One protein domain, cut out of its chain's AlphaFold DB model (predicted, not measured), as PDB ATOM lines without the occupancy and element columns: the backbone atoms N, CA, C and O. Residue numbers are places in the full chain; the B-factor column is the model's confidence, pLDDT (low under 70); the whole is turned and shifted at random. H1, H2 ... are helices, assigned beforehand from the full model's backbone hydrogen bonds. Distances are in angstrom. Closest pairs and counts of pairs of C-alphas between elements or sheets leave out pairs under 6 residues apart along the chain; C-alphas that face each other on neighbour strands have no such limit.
ATOM      1  N   LYS A   2     -38.140  28.744 -43.923       82.31
ATOM      2  CA  LYS A   2     -38.455  29.203 -42.562       82.31
ATOM      3  C   LYS A   2     -39.078  28.010 -41.835       82.31
ATOM      4  O   LYS A   2     -40.057  27.472 -42.328       82.31
ATOM      5  N   VAL A   3     -38.458  27.540 -40.755       80.50
ATOM      6  CA  VAL A   3     -39.000  26.422 -39.965       80.50
ATOM      7  C   VAL A   3     -40.110  26.968 -39.075       80.50
ATOM      8  O   VAL A   3     -39.888  27.952 -38.361       80.50
ATOM      9  N   ASP A   4     -41.285  26.348 -39.128       91.00
ATOM     10  CA  ASP A   4     -42.436  26.772 -38.341       91.00
ATOM     11  C   ASP A   4     -42.238  26.473 -36.855       91.00
ATOM     12  O   ASP A   4     -41.792  25.399 -36.447       91.00
ATOM     13  N   VAL A   5     -42.597  27.443 -36.017       84.69
ATOM     14  CA  VAL A   5     -42.494  27.320 -34.555       84.69
ATOM     15  C   VAL A   5     -43.398  26.196 -34.033       84.69
ATOM     16  O   VAL A   5     -43.037  25.510 -33.079       84.69
ATOM     17  N   SER A   6     -44.531  25.952 -34.697       86.62
ATOM     18  CA  SER A   6     -45.445  24.843 -34.401       86.62
ATOM     19  C   SER A   6     -44.798  23.472 -34.613       86.62
ATOM     20  O   SER A   6     -45.005  22.564 -33.808       86.62
ATOM     21  N   PHE A   7     -43.962  23.326 -35.645       85.44
ATOM     22  CA  PHE A   7     -43.225  22.091 -35.900       85.44
ATOM     23  C   PHE A   7     -42.225  21.800 -34.776       85.44
ATOM     24  O   PHE A   7     -42.176  20.686 -34.257       85.44
ATOM     25  N   ILE A   8     -41.487  22.822 -34.330       85.88
ATOM     26  CA  ILE A   8     -40.533  22.696 -33.217       85.88
ATOM     27  C   ILE A   8     -41.257  22.327 -31.915       85.88
ATOM     28  O   ILE A   8     -40.786  21.460 -31.182       85.88
ATOM     29  N   ALA A   9     -42.408  22.944 -31.636       83.56
ATOM     30  CA  ALA A   9     -43.202  22.633 -30.448       83.56
ATOM     31  C   ALA A   9     -43.691  21.175 -30.449       83.56
ATOM     32  O   ALA A   9     -43.499  20.467 -29.463       83.56
ATOM     33  N   THR A  10     -44.220  20.705 -31.581       85.12
ATOM     34  CA  THR A  10     -44.704  19.322 -31.742       85.12
ATOM     35  C   THR A  10     -43.569  18.309 -31.566       85.12
ATOM     36  O   THR A  10     -43.733  17.263 -30.934       85.12
ATOM     37  N   LEU A  11     -42.383  18.633 -32.085       86.88
ATOM     38  CA  LEU A  11     -41.198  17.796 -31.946       86.88
ATOM     39  C   LEU A  11     -40.738  17.698 -30.483       86.88
ATOM     40  O   LEU A  11     -40.445  16.604 -30.000       86.88
ATOM     41  N   LEU A  12     -40.711  18.823 -29.763       87.81
ATOM     42  CA  LEU A  12     -40.357  18.854 -28.341       87.81
ATOM     43  C   LEU A  12     -41.380  18.115 -27.472       87.81
ATOM     44  O   LEU A  12     -40.990  17.402 -26.549       87.81
ATOM     45  N   GLU A  13     -42.669  18.246 -27.777       86.94
ATOM     46  CA  GLU A  13     -43.743  17.538 -27.077       86.94
ATOM     47  C   GLU A  13     -43.618  16.020 -27.262       86.94
ATOM     48  O   GLU A  13     -43.626  15.264 -26.289       86.94
ATOM     49  N   THR A  14     -43.377  15.577 -28.498       85.12
ATOM     50  CA  THR A  14     -43.161  14.157 -28.815       85.12
ATOM     51  C   THR A  14     -41.932  13.603 -28.088       85.12
ATOM     52  O   THR A  14     -41.975  12.506 -27.525       85.12
ATOM     53  N   LEU A  15     -40.843  14.378 -28.039       87.56
ATOM     54  CA  LEU A  15     -39.622  13.993 -27.333       87.56
ATOM     55  C   LEU A  15     -39.858  13.855 -25.822       87.56
ATOM     56  O   LEU A  15     -39.380  12.902 -25.208       87.56
ATOM     57  N   ALA A  16     -40.615  14.776 -25.222       87.00
ATOM     58  CA  ALA A  16     -40.932  14.737 -23.799       87.00
ATOM     59  C   ALA A  16     -41.733  13.479 -23.429       87.00
ATOM     60  O   ALA A  16     -41.389  12.791 -22.466       87.00
ATOM     61  N   VAL A  17     -42.751  13.134 -24.223       87.94
ATOM     62  CA  VAL A  17     -43.554  11.919 -24.012       87.94
ATOM     63  C   VAL A  17     -42.695  10.661 -24.141       87.94
ATOM     64  O   VAL A  17     -42.786   9.772 -23.293       87.94
ATOM     65  N   ALA A  18     -41.813  10.602 -25.145       85.00
ATOM     66  CA  ALA A  18     -40.903   9.475 -25.325       85.00
ATOM     67  C   ALA A  18     -39.999   9.278 -24.097       85.00
ATOM     68  O   ALA A  18     -39.925   8.173 -23.558       85.00
ATOM     69  N   VAL A  19     -39.373  10.350 -23.599       87.12
ATOM     70  CA  VAL A  19     -38.496  10.297 -22.417       87.12
ATOM     71  C   VAL A  19     -39.255   9.827 -21.173       87.12
ATOM     72  O   VAL A  19     -38.742   8.991 -20.428       87.12
ATOM     73  N   ILE A  20     -40.484  10.307 -20.962       88.19
ATOM     74  CA  ILE A  20     -41.324   9.883 -19.830       88.19
ATOM     75  C   ILE A  20     -41.672   8.391 -19.941       88.19
ATOM     76  O   ILE A  20     -41.555   7.662 -18.955       88.19
ATOM     77  N   TYR A  21     -42.047   7.918 -21.130       85.19
ATOM     78  CA  TYR A  21     -42.356   6.507 -21.371       85.19
ATOM     79  C   TYR A  21     -41.148   5.593 -21.116       85.19
ATOM     80  O   TYR A  21     -41.270   4.554 -20.468       85.19
ATOM     81  N   LEU A  22     -39.964   6.000 -21.572       84.00
ATOM     82  CA  LEU A  22     -38.714   5.268 -21.357       84.00
ATOM     83  C   LEU A  22     -38.308   5.228 -19.885       84.00
ATOM     84  O   LEU A  22     -37.905   4.177 -19.385       84.00
ATOM     85  N   ALA A  23     -38.451   6.352 -19.181       82.94
ATOM     86  CA  ALA A  23     -38.205   6.414 -17.747       82.94
ATOM     87  C   ALA A  23     -39.145   5.469 -16.986       82.94
ATOM     88  O   ALA A  23     -38.691   4.720 -16.123       82.94
ATOM     89  N   TRP A  24     -40.430   5.451 -17.353       87.38
ATOM     90  CA  TRP A  24     -41.410   4.524 -16.790       87.38
ATOM     91  C   TRP A  24     -41.027   3.062 -17.040       87.38
ATOM     92  O   TRP A  24     -40.918   2.293 -16.087       87.38
ATOM     93  N   ARG A  25     -40.744   2.688 -18.297       83.00
ATOM     94  CA  ARG A  25     -40.350   1.316 -18.669       83.00
ATOM     95  C   ARG A  25     -39.113   0.843 -17.915       83.00
ATOM     96  O   ARG A  25     -39.081  -0.292 -17.453       83.00
ATOM     97  N   ASN A  26     -38.118   1.712 -17.746       82.19
ATOM     98  CA  ASN A  26     -36.918   1.370 -16.989       82.19
ATOM     99  C   ASN A  26     -37.217   1.075 -15.511       82.19
ATOM    100  O   ASN A  26     -36.633   0.157 -14.944       82.19
ATOM    101  N   ILE A  27     -38.144   1.818 -14.897       81.31
ATOM    102  CA  ILE A  27     -38.569   1.576 -13.511       81.31
ATOM    103  C   ILE A  27     -39.345   0.259 -13.407       81.31
ATOM    104  O   ILE A  27     -39.112  -0.510 -12.480       81.31
ATOM    105  N   THR A  28     -40.259  -0.010 -14.343       84.50
ATOM    106  CA  THR A  28     -41.139  -1.183 -14.258       84.50
ATOM    107  C   THR A  28     -40.461  -2.490 -14.646       84.50
ATOM    108  O   THR A  28     -40.819  -3.531 -14.111       84.50
ATOM    109  N   GLU A  29     -39.508  -2.456 -15.576       84.44
ATOM    110  CA  GLU A  29     -38.900  -3.673 -16.134       84.44
ATOM    111  C   GLU A  29     -37.443  -3.878 -15.715       84.44
ATOM    112  O   GLU A  29     -36.840  -4.886 -16.075       84.44
ATOM    113  N   GLY A  30     -36.848  -2.932 -14.979       79.50
ATOM    114  CA  GLY A  30     -35.449  -3.026 -14.548       79.50
ATOM    115  C   GLY A  30     -34.442  -3.064 -15.706       79.50
ATOM    116  O   GLY A  30     -33.297  -3.470 -15.516       79.50
ATOM    117  N   MET A  31     -34.846  -2.655 -16.914       69.88
ATOM    118  CA  MET A  31     -34.030  -2.722 -18.130       69.88
ATOM    119  C   MET A  31     -33.075  -1.525 -18.261       69.88
ATOM    120  O   MET A  31     -33.153  -0.731 -19.203       69.88
ATOM    121  N   SER A  32     -32.112  -1.435 -17.346       67.56
ATOM    122  CA  SER A  32     -31.079  -0.387 -17.313       67.56
ATOM    123  C   SER A  32     -30.255  -0.286 -18.607       67.56
ATOM    124  O   SER A  32     -29.838   0.806 -19.000       67.56
ATOM    125  N   ASN A  33     -30.080  -1.399 -19.322       69.44
ATOM    126  CA  ASN A  33     -29.336  -1.458 -20.586       69.44
ATOM    127  C   ASN A  33     -30.055  -0.735 -21.737       69.44
ATOM    128  O   ASN A  33     -29.412  -0.183 -22.632       69.44
ATOM    129  N   LEU A  34     -31.390  -0.710 -21.707       65.12
ATOM    130  CA  LEU A  34     -32.205  -0.114 -22.763       65.12
ATOM    131  C   LEU A  34     -32.178   1.413 -22.668       65.12
ATOM    132  O   LEU A  34     -32.093   2.097 -23.685       65.12
ATOM    133  N   LEU A  35     -32.110   1.943 -21.443       67.56
ATOM    134  CA  LEU A  35     -32.011   3.378 -21.192       67.56
ATOM    135  C   LEU A  35     -30.733   3.982 -21.791       67.56
ATOM    136  O   LEU A  35     -30.772   5.070 -22.362       67.56
ATOM    137  N   ASN A  36     -29.610   3.263 -21.717       69.25
ATOM    138  CA  ASN A  36     -28.345   3.732 -22.278       69.25
ATOM    139  C   ASN A  36     -28.404   3.808 -23.815       69.25
ATOM    140  O   ASN A  36     -28.034   4.823 -24.403       69.25
ATOM    141  N   SER A  37     -28.959   2.778 -24.464       72.38
ATOM    142  CA  SER A  37     -29.167   2.770 -25.918       72.38
ATOM    143  C   SER A  37     -30.108   3.894 -26.363       72.38
ATOM    144  O   SER A  37     -29.840   4.577 -27.352       72.38
ATOM    145  N   THR A  38     -31.171   4.165 -25.602       69.81
ATOM    146  CA  THR A  38     -32.119   5.212 -25.986       69.81
ATOM    147  C   THR A  38     -31.614   6.626 -25.722       69.81
ATOM    148  O   THR A  38     -31.904   7.519 -26.511       69.81
ATOM    149  N   ILE A  39     -30.810   6.852 -24.677       74.56
ATOM    150  CA  ILE A  39     -30.126   8.141 -24.479       74.56
ATOM    151  C   ILE A  39     -29.194   8.432 -25.656       74.56
ATOM    152  O   ILE A  39     -29.158   9.563 -26.137       74.56
ATOM    153  N   HIS A  40     -28.479   7.417 -26.149       72.88
ATOM    154  CA  HIS A  40     -27.646   7.552 -27.341       72.88
ATOM    155  C   HIS A  40     -28.473   7.899 -28.584       72.88
ATOM    156  O   HIS A  40     -28.130   8.851 -29.280       72.88
ATOM    157  N   LEU A  41     -29.602   7.220 -28.801       73.38
ATOM    158  CA  LEU A  41     -30.487   7.485 -29.937       73.38
ATOM    159  C   LEU A  41     -31.112   8.887 -29.868       73.38
ATOM    160  O   LEU A  41     -31.139   9.598 -30.866       73.38
ATOM    161  N   VAL A  42     -31.547   9.337 -28.687       75.19
ATOM    162  CA  VAL A  42     -32.051  10.707 -28.475       75.19
ATOM    163  C   VAL A  42     -30.949  11.741 -28.706       75.19
ATOM    164  O   VAL A  42     -31.194  12.760 -29.348       75.19
ATOM    165  N   ALA A  43     -29.730  11.492 -28.222       75.50
ATOM    166  CA  ALA A  43     -28.598  12.391 -28.435       75.50
ATOM    167  C   ALA A  43     -28.207  12.489 -29.919       75.50
ATOM    168  O   ALA A  43     -27.888  13.578 -30.398       75.50
ATOM    169  N   GLU A  44     -28.269  11.382 -30.656       77.06
ATOM    170  CA  GLU A  44     -28.004  11.321 -32.094       77.06
ATOM    171  C   GLU A  44     -29.105  12.013 -32.908       77.06
ATOM    172  O   GLU A  44     -28.814  12.787 -33.822       77.06
ATOM    173  N   LEU A  45     -30.370  11.829 -32.517       69.25
ATOM    174  CA  LEU A  45     -31.519  12.475 -33.147       69.25
ATOM    175  C   LEU A  45     -31.494  13.991 -32.915       69.25
ATOM    176  O   LEU A  45     -31.666  14.760 -33.857       69.25
ATOM    177  N   LEU A  46     -31.179  14.429 -31.690       72.94
ATOM    178  CA  LEU A  46     -30.945  15.839 -31.379       72.94
ATOM    179  C   LEU A  46     -29.764  16.385 -32.188       72.94
ATOM    180  O   LEU A  46     -29.900  17.421 -32.830       72.94
ATOM    181  N   SER A  47     -28.634  15.679 -32.230       74.25
ATOM    182  CA  SER A  47     -27.463  16.102 -33.010       74.25
ATOM    183  C   SER A  47     -27.777  16.236 -34.504       74.25
ATOM    184  O   SER A  47     -27.335  17.195 -35.131       74.25
ATOM    185  N   SER A  48     -28.596  15.336 -35.053       69.69
ATOM    186  CA  SER A  48     -29.055  15.371 -36.447       69.69
ATOM    187  C   SER A  48     -30.006  16.542 -36.711       69.69
ATOM    188  O   SER A  48     -29.855  17.257 -37.700       69.69
ATOM    189  N   LEU A  49     -30.936  16.810 -35.790       63.09
ATOM    190  CA  LEU A  49     -31.816  17.983 -35.831       63.09
ATOM    191  C   LEU A  49     -31.041  19.304 -35.754       63.09
ATOM    192  O   LEU A  49     -31.428  20.285 -36.387       63.09
ATOM    193  N   TYR A  50     -29.935  19.332 -35.011       61.75
ATOM    194  CA  TYR A  50     -29.067  20.504 -34.892       61.75
ATOM    195  C   TYR A  50     -28.052  20.647 -36.036       61.75
ATOM    196  O   TYR A  50     -27.529  21.742 -36.235       61.75
ATOM    197  N   GLN A  51     -27.787  19.590 -36.811       65.56
ATOM    198  CA  GLN A  51     -26.946  19.648 -38.014       65.56
ATOM    199  C   GLN A  51     -27.676  20.174 -39.257       65.56
ATOM    200  O   GLN A  51     -27.037  20.353 -40.294       65.56
ATOM    201  N   ILE A  52     -28.976  20.486 -39.168       54.56
ATOM    202  CA  ILE A  52     -29.696  21.161 -40.254       54.56
ATOM    203  C   ILE A  52     -28.970  22.490 -40.564       54.56
ATOM    204  O   ILE A  52     -28.885  23.367 -39.698       54.56
ATOM    205  N   PRO A  53     -28.412  22.661 -41.778       40.88
ATOM    206  CA  PRO A  53     -27.505  23.759 -42.084       40.88
ATOM    207  C   PRO A  53     -28.266  25.088 -42.060       40.88
ATOM    208  O   PRO A  53     -29.159  25.321 -42.872       40.88
ATOM    209  N   GLY A  54     -27.921  25.970 -41.115       51.81
ATOM    210  CA  GLY A  54     -28.469  27.332 -41.087       51.81
ATOM    211  C   GLY A  54     -28.591  28.023 -39.728       51.81
ATOM    212  O   GLY A  54     -28.911  29.211 -39.710       51.81
ATOM    213  N   LYS A  55     -28.332  27.359 -38.592       48.16
ATOM    214  CA  LYS A  55     -28.255  28.040 -37.286       48.16
ATOM    215  C   LYS A  55     -27.063  27.574 -36.453       48.16
ATOM    216  O   LYS A  55     -26.629  26.435 -36.532       48.16
ATOM    217  N   THR A  56     -26.507  28.538 -35.726       45.97
ATOM    218  CA  THR A  56     -25.236  28.530 -34.989       45.97
ATOM    219  C   THR A  56     -24.926  27.218 -34.265       45.97
ATOM    220  O   THR A  56     -25.725  26.765 -33.447       45.97
ATOM    221  N   LYS A  57     -23.726  26.673 -34.522       41.09
ATOM    222  CA  LYS A  57     -23.117  25.530 -33.820       41.09
ATOM    223  C   LYS A  57     -23.245  25.691 -32.297       41.09
ATOM    224  O   LYS A  57     -22.635  26.614 -31.754       41.09
ATOM    225  N   PRO A  58     -23.942  24.795 -31.585       45.47
ATOM    226  CA  PRO A  58     -23.722  24.644 -30.161       45.47
ATOM    227  C   PRO A  58     -22.400  23.900 -29.954       45.47
ATOM    228  O   PRO A  58     -22.135  22.873 -30.578       45.47
TER     229      PRO A  58
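What this domain is: This is residues 2 to 58 of the 217 residues of an uncharacterized protein of Sphaerobolus stellatus (strain SS14) (UniProt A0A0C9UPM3). A long helical hairpin: H1 runs out, the chain folds back at residues 30 and 31, and H2 returns beside it, nearer at the turn than at the open end. A tail, residues 51 to 57, stands free past H2. The printed part has 57 residues with two named helices, H1 then H2, and no named strand; its class is all helix. It is loose, with a radius of gyration of the C-alphas of 13.9 A, and spans 42 by 21 by 12 A.

Where its parts are: H1, residues 5 to 29, is 36.2 A long and begins at C-alpha 5 (-42.494, 27.320, -34.555). H2, residues 32 to 50, is 27.4 A long and ends at C-alpha 50 (-29.067, 20.504, -34.892).

How they stand to each other: H1 touches H2 with residues 22 to 26 alone, meeting residues 32 to 35 of H2; the closest C-alphas, of Asn 26 and Ser 32, are 6.1 A apart. This helical hairpin has a shallow tilt of 10 degrees, opposite ways. In H1 every O i to N i+4 pair is within hydrogen-bond range; in H2, 13 of 15.

The domain as a whole: The farthest C-alphas, of Lys 2 and Gly 30, are 42.8 A apart. The printed part has no cut, and the link is tight. Residues 2 to 14 also stand free. Mean pLDDT of the printed part is 75.0; residues 31 to 36, 38, 45 and 48 to 58 are under 70.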